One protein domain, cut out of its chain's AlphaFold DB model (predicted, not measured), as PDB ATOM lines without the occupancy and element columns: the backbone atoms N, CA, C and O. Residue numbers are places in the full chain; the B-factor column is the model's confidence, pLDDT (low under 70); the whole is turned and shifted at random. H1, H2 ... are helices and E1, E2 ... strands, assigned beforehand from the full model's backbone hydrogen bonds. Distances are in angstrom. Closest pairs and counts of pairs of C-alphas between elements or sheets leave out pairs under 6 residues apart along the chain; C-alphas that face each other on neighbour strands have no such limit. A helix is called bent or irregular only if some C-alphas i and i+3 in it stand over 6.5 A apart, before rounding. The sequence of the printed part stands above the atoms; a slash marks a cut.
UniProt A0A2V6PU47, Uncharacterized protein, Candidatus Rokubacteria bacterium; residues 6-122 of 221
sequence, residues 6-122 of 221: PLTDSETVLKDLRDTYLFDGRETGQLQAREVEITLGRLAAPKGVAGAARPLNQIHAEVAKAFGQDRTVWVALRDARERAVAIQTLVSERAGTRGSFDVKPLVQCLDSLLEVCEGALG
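AT A GLANCE: This is residues 6 to 122 of the 221 residues of an uncharacterized protein of Candidatus Rokubacteria bacterium (UniProt A0A2V6PU47). A helical hairpin, H4 folded back along H5, makes the length of the model, and H5 is the core that H1, H2, H3 and H4 pack on. H3 crosses H5 close to its last residues and also packs on one face of a small two-stranded hairpin, E1 and E2, while residues 93 to 98 of H4 stick out at the far end. The printed part has 117 residues, with five named helices and two named strands in the order H1 E1 E2 H2 H3 H4 H5; the sheet, E1 - E2, is antiparallel. The class is mostly helix, and the whole is compact, with a radius of gyration of the C-alphas of 15.4 A and spans of 48 by 34 by 21 A.

IN THESE COORDINATES: E1 is residues 21 to 25 and E2 residues 29 to 32. H1, residues 13 to 19, begins at C-alpha 13 at (42.817, 15.054, -28.601), and H2 is residues 33 to 39. H3, residues 56 to 69, is 20.3 A long. H4, residues 72 to 98, is 37.2 A long; it has a kink of 55 degrees near residue 92 and is irregular, with C-alphas 94 and 97 9.4 A apart. H5, residues 104 to 122, is 25.2 A long and ends at C-alpha 122 at (15.842, 22.273, -34.778).

HOW THE PARTS SIT: E1 and E2 are a hairpin at 165 degrees, with N 22 and O 31 2.8 A apart and N 29 and O 25 2.9 A apart, within hydrogen-bond range. The closest C-alphas of E2 and H3 are those of Gly 29 and Glu 62, 6.1 A apart. H3 touches H5, about perpendicular at 78 degrees, with residues 59 to 64 alone; the closest C-alphas, of His 60 and Ala 120, are 4.3 A apart. H5 is the hub. H2 touches it, about perpendicular at 75 degrees, with the C-alphas of Val 36 and Leu 113 closest at 6.4 A. H4 touches H5 with residues 74 to 85 alone, at a shallow tilt of 27 degrees, opposite ways, a helical hairpin; the closest C-alphas, of Arg 81 and Val 107, are 6.0 A apart. H1 and H5 only just touch, with 3 pairs of C-alphas within 8 A, the closest those of Leu 14 and Leu 106 at 6.0 A. H1 and H4 are apart. In H1 and H5 every O i to N i+4 pair is within hydrogen-bond range; in H2 2 of 3 are, in H3 9 of 10 and in H4 20 of 23.

THE WHOLE: The two C-alphas farthest apart are those of Glu 27 and Thr 97, at 50.2 A. The printed part has no cut. The link from H2 to H3, 16 residues, is long. The mean pLDDT of the printed part is 84.2, and residues 47 to 53, 96 to 100 and 122 are under 70.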
ATOM      1  N   PRO A   6      49.044  18.832 -26.646       78.75
ATOM      2  CA  PRO A   6      48.097  17.798 -27.070       78.75
ATOM      3  C   PRO A   6      46.679  18.308 -27.360       78.75
ATOM      4  O   PRO A   6      45.931  17.626 -28.051       78.75
ATOM      5  N   LEU A   7      46.287  19.477 -26.835       73.06
ATOM      6  CA  LEU A   7      44.970  20.078 -27.106       73.06
ATOM      7  C   LEU A   7      44.909  20.762 -28.475       73.06
ATOM      8  O   LEU A   7      43.824  20.982 -29.006       73.06
ATOM      9  N   THR A   8      46.066  21.131 -29.021       75.44
ATOM     10  CA  THR A   8      46.197  21.790 -30.328       75.44
ATOM     11  C   THR A   8      46.631  20.830 -31.428       75.44
ATOM     12  O   THR A   8      46.541  21.167 -32.604       75.44
ATOM     13  N   ASP A   9      47.130  19.654 -31.051       78.69
ATOM     14  CA  ASP A   9      47.595  18.639 -31.984       78.69
ATOM     15  C   ASP A   9      46.409  17.852 -32.568       78.69
ATOM     16  O   ASP A   9      45.509  17.378 -31.864       78.69
ATOM     17  N   SER A  10      46.405  17.752 -33.897       71.06
ATOM     18  CA  SER A  10      45.381  17.059 -34.666       71.06
ATOM     19  C   SER A  10      45.421  15.541 -34.487       71.06
ATOM     20  O   SER A  10      44.405  14.893 -34.723       71.06
ATOM     21  N   GLU A  11      46.569  14.985 -34.088       77.81
ATOM     22  CA  GLU A  11      46.779  13.537 -33.947       77.81
ATOM     23  C   GLU A  11      46.522  13.002 -32.532       77.81
ATOM     24  O   GLU A  11      46.519  11.786 -32.338       77.81
ATOM     25  N   THR A  12      46.284  13.880 -31.554       85.12
ATOM     26  CA  THR A  12      45.974  13.503 -30.167       85.12
ATOM     27  C   THR A  12      44.499  13.747 -29.863       85.12
ATOM     28  O   THR A  12      43.638  13.010 -30.331       85.12
ATOM     29  N   VAL A  13      44.165  14.818 -29.139       84.31
ATOM     30  CA  VAL A  13      42.817  15.054 -28.601       84.31
ATOM     31  C   VAL A  13      41.785  15.220 -29.712       84.31
ATOM     32  O   VAL A  13      40.656  14.759 -29.575       84.31
ATOM     33  N   LEU A  14      42.158  15.851 -30.828       86.50
ATOM     34  CA  LEU A  14      41.240  16.015 -31.953       86.50
ATOM     35  C   LEU A  14      40.918  14.677 -32.633       86.50
ATOM     36  O   LEU A  14      39.788  14.461 -33.062       86.50
ATOM     37  N   LYS A  15      41.900  13.778 -32.721       88.62
ATOM     38  CA  LYS A  15      41.709  12.427 -33.248       88.62
ATOM     39  C   LYS A  15      40.851  11.588 -32.307       88.62
ATOM     40  O   LYS A  15      39.881  10.991 -32.762       88.62
ATOM     41  N   ASP A  16      41.142  11.630 -31.010       89.62
ATOM     42  CA  ASP A  16      40.352  10.936 -29.990       89.62
ATOM     43  C   ASP A  16      38.890  11.411 -30.003       89.62
ATOM     44  O   ASP A  16      37.966  10.598 -29.984       89.62
ATOM     45  N   LEU A  17      38.664  12.727 -30.117       90.06
ATOM     46  CA  LEU A  17      37.324  13.295 -30.265       90.06
ATOM     47  C   LEU A  17      36.631  12.764 -31.526       90.06
ATOM     48  O   LEU A  17      35.478  12.355 -31.456       90.06
ATOM     49  N   ARG A  18      37.331  12.741 -32.665       90.31
ATOM     50  CA  ARG A  18      36.805  12.256 -33.951       90.31
ATOM     51  C   ARG A  18      36.421  10.781 -33.928       90.31
ATOM     52  O   ARG A  18      35.413  10.423 -34.535       90.31
ATOM     53  N   ASP A  19      37.196   9.954 -33.240       90.31
ATOM     54  CA  ASP A  19      36.954   8.514 -33.126       90.31
ATOM     55  C   ASP A  19      35.945   8.163 -32.009       90.31
ATOM     56  O   ASP A  19      35.556   7.004 -31.860       90.31
ATOM     57  N   THR A  20      35.466   9.155 -31.250       91.75
ATOM     58  CA  THR A  20      34.453   8.967 -30.203       91.75
ATOM     59  C   THR A  20      33.042   8.831 -30.787       91.75
ATOM     60  O   THR A  20      32.647   9.543 -31.717       91.75
ATOM     61  N   TYR A  21      32.245   7.937 -30.193       91.06
ATOM     62  CA  TYR A  21      30.811   7.818 -30.452       91.06
ATOM     63  C   TYR A  21      30.028   8.846 -29.633       91.06
ATOM     64  O   TYR A  21      30.127   8.876 -28.409       91.06
ATOM     65  N   LEU A  22      29.210   9.658 -30.306       88.81
ATOM     66  CA  LEU A  22      28.260  10.559 -29.650       88.81
ATOM     67  C   LEU A  22      27.136   9.780 -28.962       88.81
ATOM     68  O   LEU A  22      26.660  10.163 -27.900       88.81
ATOM     69  N   PHE A  23      26.710   8.685 -29.579       88.56
ATOM     70  CA  PHE A  23      25.802   7.715 -28.994       88.56
ATOM     71  C   PHE A  23      26.016   6.365 -29.672       88.56
ATOM     72  O   PHE A  23      26.362   6.289 -30.855       88.56
ATOM     73  N   ASP A  24      25.794   5.306 -28.901       87.69
ATOM     74  CA  ASP A  24      25.767   3.929 -29.369       87.69
ATOM     75  C   ASP A  24      24.595   3.216 -28.696       87.69
ATOM     76  O   ASP A  24      24.597   2.974 -27.488       87.69
ATOM     77  N   GLY A  25      23.554   2.932 -29.474       84.25
ATOM     78  CA  GLY A  25      22.390   2.215 -28.989       84.25
ATOM     79  C   GLY A  25      21.697   1.435 -30.094       84.25
ATOM     80  O   GLY A  25      21.570   1.884 -31.231       84.25
ATOM     81  N   ARG A  26      21.179   0.252 -29.745       79.06
ATOM     82  CA  ARG A  26      20.443  -0.604 -30.695       79.06
ATOM     83  C   ARG A  26      19.202   0.076 -31.267       79.06
ATOM     84  O   ARG A  26      18.834  -0.193 -32.404       79.06
ATOM     85  N   GLU A  27      18.556   0.931 -30.479       76.81
ATOM     86  CA  GLU A  27      17.362   1.654 -30.909       76.81
ATOM     87  C   GLU A  27      17.691   3.021 -31.517       76.81
ATOM     88  O   GLU A  27      17.023   3.433 -32.461       76.81
ATOM     89  N   THR A  28      18.692   3.736 -31.005       76.94
ATOM     90  CA  THR A  28      19.047   5.108 -31.415       76.94
ATOM     91  C   THR A  28      19.987   5.169 -32.618       76.94
ATOM     92  O   THR A  28      20.019   6.191 -33.300       76.94
ATOM     93  N   GLY A  29      20.690   4.077 -32.917       84.56
ATOM     94  CA  GLY A  29      21.746   4.030 -33.921       84.56
ATOM     95  C   GLY A  29      23.125   4.289 -33.314       84.56
ATOM     96  O   GLY A  29      23.298   4.339 -32.095       84.56
ATOM     97  N   GLN A  30      24.116   4.437 -34.186       88.56
ATOM     98  CA  GLN A  30      25.489   4.775 -33.821       88.56
ATOM     99  C   GLN A  30      25.921   5.981 -34.636       88.56
ATOM    100  O   GLN A  30      25.715   5.997 -35.849       88.56
ATOM    101  N   LEU A  31      26.545   6.963 -33.994       89.75
ATOM    102  CA  LEU A  31      27.106   8.124 -34.677       89.75
ATOM    103  C   LEU A  31      28.468   8.471 -34.089       89.75
ATOM    104  O   LEU A  31      28.567   8.818 -32.912       89.75
ATOM    105  N   GLN A  32      29.509   8.407 -34.913       91.38
ATOM    106  CA  GLN A  32      30.835   8.906 -34.559       91.38
ATOM    107  C   GLN A  32      30.974  10.389 -34.907       91.38
ATOM    108  O   GLN A  32      30.426  10.868 -35.903       91.38
ATOM    109  N   ALA A  33      31.777  11.120 -34.135       91.44
ATOM    110  CA  ALA A  33      32.018  12.544 -34.371       91.44
ATOM    111  C   ALA A  33      32.619  12.828 -35.762       91.44
ATOM    112  O   ALA A  33      32.203  13.761 -36.449       91.44
ATOM    113  N   ARG A  34      33.544  11.986 -36.238       91.50
ATOM    114  CA  ARG A  34      34.124  12.102 -37.589       91.50
ATOM    115  C   ARG A  34      33.107  11.995 -38.721       91.50
ATOM    116  O   ARG A  34      33.299  12.619 -39.761       91.50
ATOM    117  N   GLU A  35      32.047  11.205 -38.553       89.19
ATOM    118  CA  GLU A  35      31.021  11.043 -39.590       89.19
ATOM    119  C   GLU A  35      30.271  12.354 -39.820       89.19
ATOM    120  O   GLU A  35      29.942  12.678 -40.956       89.19
ATOM    121  N   VAL A  36      30.081  13.151 -38.764       90.38
ATOM    122  CA  VAL A  36      29.471  14.479 -38.858       90.38
ATOM    123  C   VAL A  36      30.319  15.409 -39.728       90.38
ATOM    124  O   VAL A  36      29.799  16.014 -40.665       90.38
ATOM    125  N   GLU A  37      31.629  15.494 -39.484       88.81
ATOM    126  CA  GLU A  37      32.519  16.329 -40.304       88.81
ATOM    127  C   GLU A  37      32.599  15.844 -41.760       88.81
ATOM    128  O   GLU A  37      32.686  16.668 -42.673       88.81
ATOM    129  N   ILE A  38      32.539  14.528 -41.995       89.31
ATOM    130  CA  ILE A  38      32.501  13.950 -43.346       89.31
ATOM    131  C   ILE A  38      31.194  14.324 -44.056       89.31
ATOM    132  O   ILE A  38      31.227  14.776 -45.201       89.31
ATOM    133  N   THR A  39      30.049  14.185 -43.386       88.56
ATOM    134  CA  THR A  39      28.736  14.523 -43.953       88.56
ATOM    135  C   THR A  39      28.591  16.019 -44.237       88.56
ATOM    136  O   THR A  39      27.993  16.386 -45.247       88.56
ATOM    137  N   LEU A  40      29.178  16.889 -43.409       86.31
ATOM    138  CA  LEU A  40      29.234  18.335 -43.660       86.31
ATOM    139  C   LEU A  40      30.275  18.734 -44.727       86.31
ATOM    140  O   LEU A  40      30.390  19.913 -45.055       86.31
ATOM    141  N   GLY A  41      31.063  17.788 -45.249       85.88
ATOM    142  CA  GLY A  41      32.123  18.058 -46.226       85.88
ATOM    143  C   GLY A  41      33.346  18.783 -45.651       85.88
ATOM    144  O   GLY A  41      34.160  19.307 -46.409       85.88
ATOM    145  N   ARG A  42      33.490  18.817 -44.320       85.25
ATOM    146  CA  ARG A  42      34.617  19.438 -43.602       85.25
ATOM    147  C   ARG A  42      35.812  18.490 -43.466       85.25
ATOM    148  O   ARG A  42      36.942  18.952 -43.332       85.25
ATOM    149  N   LEU A  43      35.573  17.178 -43.537       85.06
ATOM    150  CA  LEU A  43      36.601  16.137 -43.527       85.06
ATOM    151  C   LEU A  43      36.459  15.219 -44.747       85.06
ATOM    152  O   LEU A  43      35.358  14.823 -45.126       85.06
ATOM    153  N   ALA A  44      37.582  14.851 -45.364       82.06
ATOM    154  CA  ALA A  44      37.572  13.903 -46.471       82.06
ATOM    155  C   ALA A  44      37.208  12.496 -45.975       82.06
ATOM    156  O   ALA A  44      37.802  11.987 -45.023       82.06
ATOM    157  N   ALA A  45      36.268  11.844 -46.661       79.00
ATOM    158  CA  ALA A  45      35.939  10.455 -46.379       79.00
ATOM    159  C   ALA A  45      37.174   9.549 -46.587       79.00
ATOM    160  O   ALA A  45      37.902   9.715 -47.576       79.00
ATOM    161  N   PRO A  46      37.412   8.561 -45.704       75.75
ATOM    162  CA  PRO A  46      38.459   7.571 -45.911       75.75
ATOM    163  C   PRO A  46      38.248   6.839 -47.237       75.75
ATOM    164  O   PRO A  46      37.153   6.353 -47.535       75.75
ATOM    165  N   LYS A  47      39.310   6.732 -48.039       67.81
ATOM    166  CA  LYS A  47      39.263   6.000 -49.307       67.81
ATOM    167  C   LYS A  47      38.929   4.528 -49.034       67.81
ATOM    168  O   LYS A  47      39.643   3.870 -48.285       67.81
ATOM    169  N   GLY A  48      37.870   4.017 -49.662       61.25
ATOM    170  CA  GLY A  48      37.495   2.598 -49.609       61.25
ATOM    171  C   GLY A  48      36.429   2.217 -48.576       61.25
ATOM    172  O   GLY A  48      36.040   1.054 -48.539       61.25
ATOM    173  N   VAL A  49      35.910   3.161 -47.784       63.12
ATOM    174  CA  VAL A  49      34.781   2.900 -46.875       63.12
ATOM    175  C   VAL A  49      33.475   3.312 -47.560       63.12
ATOM    176  O   VAL A  49      33.130   4.492 -47.626       63.12
ATOM    177  N   ALA A  50      32.753   2.335 -48.113       49.62
ATOM    178  CA  ALA A  50      31.422   2.560 -48.675       49.62
ATOM    179  C   ALA A  50      30.452   3.005 -47.562       49.62
ATOM    180  O   ALA A  50      30.357   2.344 -46.533       49.62
ATOM    181  N   GLY A  51      29.753   4.129 -47.759       59.31
ATOM    182  CA  GLY A  51      28.812   4.675 -46.769       59.31
ATOM    183  C   GLY A  51      29.431   5.570 -45.686       59.31
ATOM    184  O   GLY A  51      28.739   5.912 -44.737       59.31
ATOM    185  N   ALA A  52      30.697   5.988 -45.828       61.84
ATOM    186  CA  ALA A  52      31.364   6.875 -44.863       61.84
ATOM    187  C   ALA A  52      30.696   8.255 -44.694       61.84
ATOM    188  O   ALA A  52      30.866   8.890 -43.658       61.84
ATOM    189  N   ALA A  53      29.960   8.719 -45.708       68.19
ATOM    190  CA  ALA A  53      29.113   9.903 -45.635       68.19
ATOM    191  C   ALA A  53      27.652   9.446 -45.655       68.19
ATOM    192  O   ALA A  53      27.122   9.077 -46.707       68.19
ATOM    193  N   ARG A  54      27.010   9.442 -44.485       81.81
ATOM    194  CA  ARG A  54      25.563   9.232 -44.378       81.81
ATOM    195  C   ARG A  54      24.837  10.535 -44.711       81.81
ATOM    196  O   ARG A  54      25.379  11.612 -44.449       81.81
ATOM    197  N   PRO A  55      23.636  10.478 -45.308       84.25
ATOM    198  CA  PRO A  55      22.924  11.689 -45.672       84.25
ATOM    199  C   PRO A  55      22.499  12.445 -44.401       84.25
ATOM    200  O   PRO A  55      22.106  11.845 -43.399       84.25
ATOM    201  N   LEU A  56      22.601  13.777 -44.430       87.06
ATOM    202  CA  LEU A  56      22.437  14.628 -43.244       87.06
ATOM    203  C   LEU A  56      21.072  14.453 -42.557       87.06
ATOM    204  O   LEU A  56      20.977  14.481 -41.335       87.06
ATOM    205  N   ASN A  57      20.016  14.208 -43.335       86.62
ATOM    206  CA  ASN A  57      18.675  13.930 -42.819       86.62
ATOM    207  C   ASN A  57      18.612  12.662 -41.951       86.62
ATOM    208  O   ASN A  57      17.868  12.636 -40.973       86.62
ATOM    209  N   GLN A  58      19.385  11.625 -42.286       88.50
ATOM    210  CA  GLN A  58      19.470  10.407 -41.484       88.50
ATOM    211  C   GLN A  58      20.181  10.688 -40.158       88.50
ATOM    212  O   GLN A  58      19.665  10.316 -39.106       88.50
ATOM    213  N   ILE A  59      21.310  11.406 -40.197       90.06
ATOM    214  CA  ILE A  59      22.034  11.813 -38.984       90.06
ATOM    215  C   ILE A  59      21.127  12.658 -38.081       90.06
ATOM    216  O   ILE A  59      21.039  12.392 -36.886       90.06
ATOM    217  N   HIS A  60      20.386  13.621 -38.639       90.38
ATOM    218  CA  HIS A  60      19.431  14.418 -37.867       90.38
ATOM    219  C   HIS A  60      18.352  13.563 -37.189       90.38
ATOM    220  O   HIS A  60      18.013  13.819 -36.036       90.38
ATOM    221  N   ALA A  61      17.819  12.544 -37.868       88.19
ATOM    222  CA  ALA A  61      16.817  11.656 -37.283       88.19
ATOM    223  C   ALA A  61      17.385  10.822 -36.119       88.19
ATOM    224  O   ALA A  61      16.738  10.706 -35.076       88.19
ATOM    225  N   GLU A  62      18.596  10.280 -36.274       89.81
ATOM    226  CA  GLU A  62      19.290   9.513 -35.231       89.81
ATOM    227  C   GLU A  62      19.622  10.391 -34.014       89.81
ATOM    228  O   GLU A  62      19.301  10.023 -32.884       89.81
ATOM    229  N   VAL A  63      20.157  11.597 -34.236       90.38
ATOM    230  CA  VAL A  63      20.460  12.561 -33.164       90.38
ATOM    231  C   VAL A  63      19.190  13.000 -32.434       90.38
ATOM    232  O   VAL A  63      19.161  13.010 -31.205       90.38
ATOM    233  N   ALA A  64      18.114  13.326 -33.161       88.19
ATOM    234  CA  ALA A  64      16.844  13.716 -32.549       88.19
ATOM    235  C   ALA A  64      16.262  12.589 -31.680       88.19
ATOM    236  O   ALA A  64      15.727  12.852 -30.601       88.19
ATOM    237  N   LYS A  65      16.400  11.333 -32.123       87.75
ATOM    238  CA  LYS A  65      15.982  10.160 -31.354       87.75
ATOM    239  C   LYS A  65      16.847   9.961 -30.107       87.75
ATOM    240  O   LYS A  65      16.296   9.815 -29.018       87.75
ATOM    241  N   ALA A  66      18.172   9.987 -30.254       87.00
ATOM    242  CA  ALA A  66      19.116   9.801 -29.154       87.00
ATOM    243  C   ALA A  66      18.958  10.881 -28.075       87.00
ATOM    244  O   ALA A  66      18.785  10.571 -26.898       87.00
ATOM    245  N   PHE A  67      18.918  12.153 -28.476       84.31
ATOM    246  CA  PHE A  67      18.828  13.278 -27.541       84.31
ATOM    247  C   PHE A  67      17.419  13.538 -27.009       84.31
ATOM    248  O   PHE A  67      17.243  14.281 -26.041       84.31
ATOM    249  N   GLY A  68      16.402  12.906 -27.596       80.56
ATOM    250  CA  GLY A  68      15.089  12.796 -26.969       80.56
ATOM    251  C   GLY A  68      15.131  11.982 -25.671       80.56
ATOM    252  O   GLY A  68      14.373  12.287 -24.751       80.56
ATOM    253  N   GLN A  69      16.029  10.993 -25.583       80.62
ATOM    254  CA  GLN A  69      16.190  10.110 -24.423       80.62
ATOM    255  C   GLN A  69      17.252  10.624 -23.442       80.62
ATOM    256  O   GLN A  69      16.995  10.668 -22.241       80.62
ATOM    257  N   ASP A  70      18.417  11.041 -23.946       80.75
ATOM    258  CA  ASP A  70      19.538  11.504 -23.127       80.75
ATOM    259  C   ASP A  70      20.216  12.744 -23.732       80.75
ATOM    260  O   ASP A  70      20.761  12.711 -24.833       80.75
ATOM    261  N   ARG A  71      20.198  13.855 -22.987       85.25
ATOM    262  CA  ARG A  71      20.798  15.139 -23.391       85.25
ATOM    263  C   ARG A  71      22.179  15.392 -22.784       85.25
ATOM    264  O   ARG A  71      22.755  16.448 -23.037       85.25
ATOM    265  N   THR A  72      22.719  14.466 -21.994       88.75
ATOM    266  CA  THR A  72      24.005  14.645 -21.297       88.75
ATOM    267  C   THR A  72      25.154  14.908 -22.267       88.75
ATOM    268  O   THR A  72      25.931  15.836 -22.053       88.75
ATOM    269  N   VAL A  73      25.216  14.165 -23.375       87.88
ATOM    270  CA  VAL A  73      26.251  14.327 -24.410       87.88
ATOM    271  C   VAL A  73      26.162  15.697 -25.084       87.88
ATOM    272  O   VAL A  73      27.183  16.347 -25.293       87.88
ATOM    273  N   TRP A  74      24.950  16.177 -25.376       88.00
ATOM    274  CA  TRP A  74      24.747  17.504 -25.962       88.00
ATOM    275  C   TRP A  74      25.232  18.626 -25.032       88.00
ATOM    276  O   TRP A  74      25.941  19.532 -25.472       88.00
ATOM    277  N   VAL A  75      24.913  18.536 -23.736       88.75
ATOM    278  CA  VAL A  75      25.411  19.487 -22.728       88.75
ATOM    279  C   VAL A  75      26.936  19.410 -22.618       88.75
ATOM    280  O   VAL A  75      27.602  20.440 -22.646       88.75
ATOM    281  N   ALA A  76      27.509  18.202 -22.585       90.56
ATOM    282  CA  ALA A  76      28.955  18.009 -22.505       90.56
ATOM    283  C   ALA A  76      29.705  18.598 -23.715       90.56
ATOM    284  O   ALA A  76      30.771  19.187 -23.539       90.56
ATOM    285  N   LEU A  77      29.150  18.491 -24.929       91.12
ATOM    286  CA  LEU A  77      29.711  19.121 -26.133       91.12
ATOM    287  C   LEU A  77      29.729  20.650 -26.025       91.12
ATOM    288  O   LEU A  77      30.737  21.284 -26.350       91.12
ATOM    289  N   ARG A  78      28.630  21.243 -25.544       91.62
ATOM    290  CA  ARG A  78      28.530  22.691 -25.337       91.62
ATOM    291  C   ARG A  78      29.542  23.172 -24.300       91.62
ATOM    292  O   ARG A  78      30.308  24.096 -24.577       91.62
ATOM    293  N   ASP A  79      29.603  22.496 -23.158       93.94
ATOM    294  CA  ASP A  79      30.555  22.795 -22.090       93.94
ATOM    295  C   ASP A  79      32.005  22.660 -22.575       93.94
ATOM    296  O   ASP A  79      32.848  23.504 -22.266       93.94
ATOM    297  N   ALA A  80      32.315  21.616 -23.351       92.00
ATOM    298  CA  ALA A  80      33.647  21.404 -23.911       92.00
ATOM    299  C   ALA A  80      34.060  22.559 -24.831       92.00
ATOM    300  O   ALA A  80      35.187  23.053 -24.734       92.00
ATOM    301  N   ARG A  81      33.142  23.040 -25.677       94.25
ATOM    302  CA  ARG A  81      33.381  24.193 -26.550       94.25
ATOM    303  C   ARG A  81      33.630  25.468 -25.756       94.25
ATOM    304  O   ARG A  81      34.606  26.168 -26.023       94.25
ATOM    305  N   GLU A  82      32.768  25.771 -24.789       93.69
ATOM    306  CA  GLU A  82      32.909  26.962 -23.943       93.69
ATOM    307  C   GLU A  82      34.246  26.944 -23.190       93.69
ATOM    308  O   GLU A  82      34.973  27.940 -23.175       93.69
ATOM    309  N   ARG A  83      34.634  25.783 -22.651       93.00
ATOM    310  CA  ARG A  83      35.926  25.590 -21.977       93.00
ATOM    311  C   ARG A  83      37.108  25.735 -22.930       93.00
ATOM    312  O   ARG A  83      38.086  26.373 -22.554       93.00
ATOM    313  N   ALA A  84      37.040  25.190 -24.145       90.69
ATOM    314  CA  ALA A  84      38.111  25.323 -25.132       90.69
ATOM    315  C   ALA A  84      38.374  26.796 -25.486       90.69
ATOM    316  O   ALA A  84      39.524  27.242 -25.471       90.69
ATOM    317  N   VAL A  85      37.309  27.576 -25.706       91.38
ATOM    318  CA  VAL A  85      37.404  29.024 -25.949       91.38
ATOM    319  C   VAL A  85      37.949  29.754 -24.719       91.38
ATOM    320  O   VAL A  85      38.862  30.567 -24.847       91.38
ATOM    321  N   ALA A  86      37.462  29.436 -23.517       91.12
ATOM    322  CA  ALA A  86      37.958  30.041 -22.282       91.12
ATOM    323  C   ALA A  86      39.457  29.771 -22.057       91.12
ATOM    324  O   ALA A  86      40.191  30.675 -21.657       91.12
ATOM    325  N   ILE A  87      39.932  28.557 -22.363       89.19
ATOM    326  CA  ILE A  87      41.358  28.206 -22.303       89.19
ATOM    327  C   ILE A  87      42.152  29.034 -23.319       89.19
ATOM    328  O   ILE A  87      43.205  29.560 -22.963       89.19
ATOM    329  N   GLN A  88      41.662  29.208 -24.551       87.44
ATOM    330  CA  GLN A  88      42.322  30.059 -25.547       87.44
ATOM    331  C   GLN A  88      42.474  31.501 -25.062       87.44
ATOM    332  O   GLN A  88      43.561  32.075 -25.159       87.44
ATOM    333  N   THR A  89      41.405  32.068 -24.502       88.81
ATOM    334  CA  THR A  89      41.411  33.428 -23.957       88.81
ATOM    335  C   THR A  89      42.409  33.535 -22.808       88.81
ATOM    336  O   THR A  89      43.317  34.358 -22.868       88.81
ATOM    337  N   LEU A  90      42.351  32.625 -21.831       89.25
ATOM    338  CA  LEU A  90      43.274  32.609 -20.694       89.25
ATOM    339  C   LEU A  90      44.739  32.479 -21.140       89.25
ATOM    340  O   LEU A  90      45.618  33.175 -20.632       89.25
ATOM    341  N   VAL A  91      45.025  31.584 -22.088       85.81
ATOM    342  CA  VAL A  91      46.386  31.387 -22.596       85.81
ATOM    343  C   VAL A  91      46.857  32.621 -23.360       85.81
ATOM    344  O   VAL A  91      47.993  33.036 -23.158       85.81
ATOM    345  N   SER A  92      46.009  33.245 -24.179       84.69
ATOM    346  CA  SER A  92      46.388  34.459 -24.915       84.69
ATOM    347  C   SER A  92      46.645  35.655 -23.987       84.69
ATOM    348  O   SER A  92      47.637  36.360 -24.170       84.69
ATOM    349  N   GLU A  93      45.848  35.820 -22.928       87.06
ATOM    350  CA  GLU A  93      46.067  36.829 -21.884       87.06
ATOM    351  C   GLU A  93      47.376  36.606 -21.110       87.06
ATOM    352  O   GLU A  93      48.082  37.559 -20.779       87.06
ATOM    353  N   ARG A  94      47.712  35.346 -20.796       85.00
ATOM    354  CA  ARG A  94      48.839  35.008 -19.907       85.00
ATOM    355  C   ARG A  94      50.161  34.755 -20.627       85.00
ATOM    356  O   ARG A  94      51.215  34.998 -20.042       85.00
ATOM    357  N   ALA A  95      50.136  34.242 -21.854       78.81
ATOM    358  CA  ALA A  95      51.336  33.875 -22.610       78.81
ATOM    359  C   ALA A  95      51.879  35.018 -23.488       78.81
ATOM    360  O   ALA A  95      53.012  34.927 -23.978       78.81
ATOM    361  N   GLY A  96      51.106  36.093 -23.684       69.94
ATOM    362  CA  GLY A  96      51.458  37.176 -24.604       69.94
ATOM    363  C   GLY A  96      51.745  36.648 -26.018       69.94
ATOM    364  O   GLY A  96      51.180  35.650 -26.452       69.94
ATOM    365  N   THR A  97      52.685  37.261 -26.740       60.50
ATOM    366  CA  THR A  97      53.080  36.850 -28.106       60.50
ATOM    367  C   THR A  97      53.961  35.593 -28.176       60.50
ATOM    368  O   THR A  97      54.412  35.224 -29.257       60.50
ATOM    369  N   ARG A  98      54.253  34.926 -27.049       57.28
ATOM    370  CA  ARG A  98      55.287  33.871 -26.969       57.28
ATOM    371  C   ARG A  98      54.750  32.443 -27.107       57.28
ATOM    372  O   ARG A  98      55.547  31.509 -27.101       57.28
ATOM    373  N   GLY A  99      53.435  32.259 -27.223       60.00
ATOM    374  CA  GLY A  99      52.812  30.943 -27.369       60.00
ATOM    375  C   GLY A  99      51.888  30.877 -28.579       60.00
ATOM    376  O   GLY A  99      50.819  31.478 -28.565       60.00
ATOM    377  N   SER A 100      52.267  30.112 -29.604       66.44
ATOM    378  CA  SER A 100      51.357  29.698 -30.676       66.44
ATOM    379  C   SER A 100      50.439  28.592 -30.144       66.44
ATOM    380  O   SER A 100      50.703  27.407 -30.334       66.44
ATOM    381  N   PHE A 101      49.408  28.972 -29.395       77.38
ATOM    382  CA  PHE A 101      48.373  28.059 -28.920       77.38
ATOM    383  C   PHE A 101      47.098  28.321 -29.718       77.38
ATOM    384  O   PHE A 101      46.433  29.337 -29.513       77.38
ATOM    385  N   ASP A 102      46.797  27.431 -30.664       82.06
ATOM    386  CA  ASP A 102      45.633  27.555 -31.538       82.06
ATOM    387  C   ASP A 102      44.684  26.369 -31.351       82.06
ATOM    388  O   ASP A 102      44.932  25.270 -31.841       82.06
ATOM    389  N   VAL A 103      43.583  26.598 -30.634       87.75
ATOM    390  CA  VAL A 103      42.514  25.604 -30.441       87.75
ATOM    391  C   VAL A 103      41.423  25.702 -31.503       87.75
ATOM    392  O   VAL A 103      40.426  24.989 -31.406       87.75
ATOM    393  N   LYS A 104      41.577  26.549 -32.535       88.56
ATOM    394  CA  LYS A 104      40.583  26.668 -33.613       88.56
ATOM    395  C   LYS A 104      40.196  25.325 -34.234       88.56
ATOM    396  O   LYS A 104      39.001  25.148 -34.427       88.56
ATOM    397  N   PRO A 105      41.111  24.372 -34.519       89.19
ATOM    398  CA  PRO A 105      40.710  23.085 -35.090       89.19
ATOM    399  C   PRO A 105      39.770  22.295 -34.170       89.19
ATOM    400  O   PRO A 105      38.797  21.706 -34.632       89.19
ATOM    401  N   LEU A 106      40.025  22.331 -32.857       90.19
ATOM    402  CA  LEU A 106      39.176  21.690 -31.853       90.19
ATOM    403  C   LEU A 106      37.814  22.383 -31.753       90.19
ATOM    404  O   LEU A 106      36.783  21.717 -31.767       90.19
ATOM    405  N   VAL A 107      37.804  23.718 -31.706       92.19
ATOM    406  CA  VAL A 107      36.565  24.509 -31.665       92.19
ATOM    407  C   VAL A 107      35.733  24.289 -32.931       92.19
ATOM    408  O   VAL A 107      34.537  24.071 -32.816       92.19
ATOM    409  N   GLN A 108      36.351  24.242 -34.115       91.69
ATOM    410  CA  GLN A 108      35.668  23.968 -35.386       91.69
ATOM    411  C   GLN A 108      35.040  22.572 -35.431       91.69
ATOM    412  O   GLN A 108      33.938  22.413 -35.961       91.69
ATOM    413  N   CYS A 109      35.719  21.568 -34.875       91.38
ATOM    414  CA  CYS A 109      35.165  20.224 -34.748       91.38
ATOM    415  C   CYS A 109      33.933  20.242 -33.830       91.38
ATOM    416  O   CYS A 109      32.857  19.807 -34.233       91.38
ATOM    417  N   LEU A 110      34.047  20.848 -32.642       93.19
ATOM    418  CA  LEU A 110      32.938  20.984 -31.689       93.19
ATOM    419  C   LEU A 110      31.762  21.796 -32.259       93.19
ATOM    420  O   LEU A 110      30.614  21.396 -32.081       93.19
ATOM    421  N   ASP A 111      32.030  22.887 -32.982       93.50
ATOM    422  CA  ASP A 111      31.026  23.685 -33.701       93.50
ATOM    423  C   ASP A 111      30.257  22.828 -34.710       93.50
ATOM    424  O   ASP A 111      29.035  22.890 -34.768       93.50
ATOM    425  N   SER A 112      30.964  21.994 -35.475       92.25
ATOM    426  CA  SER A 112      30.360  21.116 -36.485       92.25
ATOM    427  C   SER A 112      29.429  20.078 -35.853       92.25
ATOM    428  O   SER A 112      28.357  19.790 -36.385       92.25
ATOM    429  N   LEU A 113      29.819  19.531 -34.697       92.38
ATOM    430  CA  LEU A 113      28.978  18.609 -33.934       92.38
ATOM    431  C   LEU A 113      27.736  19.325 -33.394       92.38
ATOM    432  O   LEU A 113      26.626  18.825 -33.568       92.38
ATOM    433  N   LEU A 114      27.905  20.502 -32.784       92.50
ATOM    434  CA  LEU A 114      26.792  21.289 -32.249       92.50
ATOM    435  C   LEU A 114      25.823  21.737 -33.344       92.50
ATOM    436  O   LEU A 114      24.623  21.615 -33.136       92.50
ATOM    437  N   GLU A 115      26.312  22.155 -34.513       90.88
ATOM    438  CA  GLU A 115      25.494  22.545 -35.672       90.88
ATOM    439  C   GLU A 115      24.529  21.422 -36.081       90.88
ATOM    440  O   GLU A 115      23.334  21.654 -36.249       90.88
ATOM    441  N   VAL A 116      25.015  20.181 -36.177       90.38
ATOM    442  CA  VAL A 116      24.170  19.020 -36.507       90.38
ATOM    443  C   VAL A 116      23.209  18.678 -35.374       90.38
ATOM    444  O   VAL A 116      22.059  18.315 -35.625       90.38
ATOM    445  N   CYS A 117      23.643  18.813 -34.122       88.94
ATOM    446  CA  CYS A 117      22.775  18.580 -32.972       88.94
ATOM    447  C   CYS A 117      21.637  19.601 -32.890       88.94
ATOM    448  O   CYS A 117      20.483  19.233 -32.675       88.94
ATOM    449  N   GLU A 118      21.950  20.875 -33.100       88.12
ATOM    450  CA  GLU A 118      20.990  21.972 -33.162       88.12
ATOM    451  C   GLU A 118      20.089  21.842 -34.385       88.12
ATOM    452  O   GLU A 118      18.888  22.031 -34.258       88.12
ATOM    453  N   GLY A 119      20.622  21.434 -35.538       84.81
ATOM    454  CA  GLY A 119      19.842  21.121 -36.733       84.81
ATOM    455  C   GLY A 119      18.859  19.973 -36.504       84.81
ATOM    456  O   GLY A 119      17.703  20.067 -36.894       84.81
ATOM    457  N   ALA A 120      19.257  18.917 -35.798       85.25
ATOM    458  CA  ALA A 120      18.393  17.785 -35.459       85.25
ATOM    459  C   ALA A 120      17.286  18.160 -34.457       85.25
ATOM    460  O   ALA A 120      16.102  17.897 -34.683       85.25
ATOM    461  N   LEU A 121      17.668  18.837 -33.370       78.00
ATOM    462  CA  LEU A 121      16.762  19.382 -32.352       78.00
ATOM    463  C   LEU A 121      15.965  20.595 -32.869       78.00
ATOM    464  O   LEU A 121      14.973  20.994 -32.255       78.00
ATOM    465  N   GLY A 122      16.373  21.143 -34.014       65.88
ATOM    466  CA  GLY A 122      15.842  22.273 -34.778       65.88
ATOM    467  C   GLY A 122      15.002  21.877 -36.006       65.88
ATOM    468  O   GLY A 122      14.267  22.707 -36.532       65.88
TER     469      GLY A 122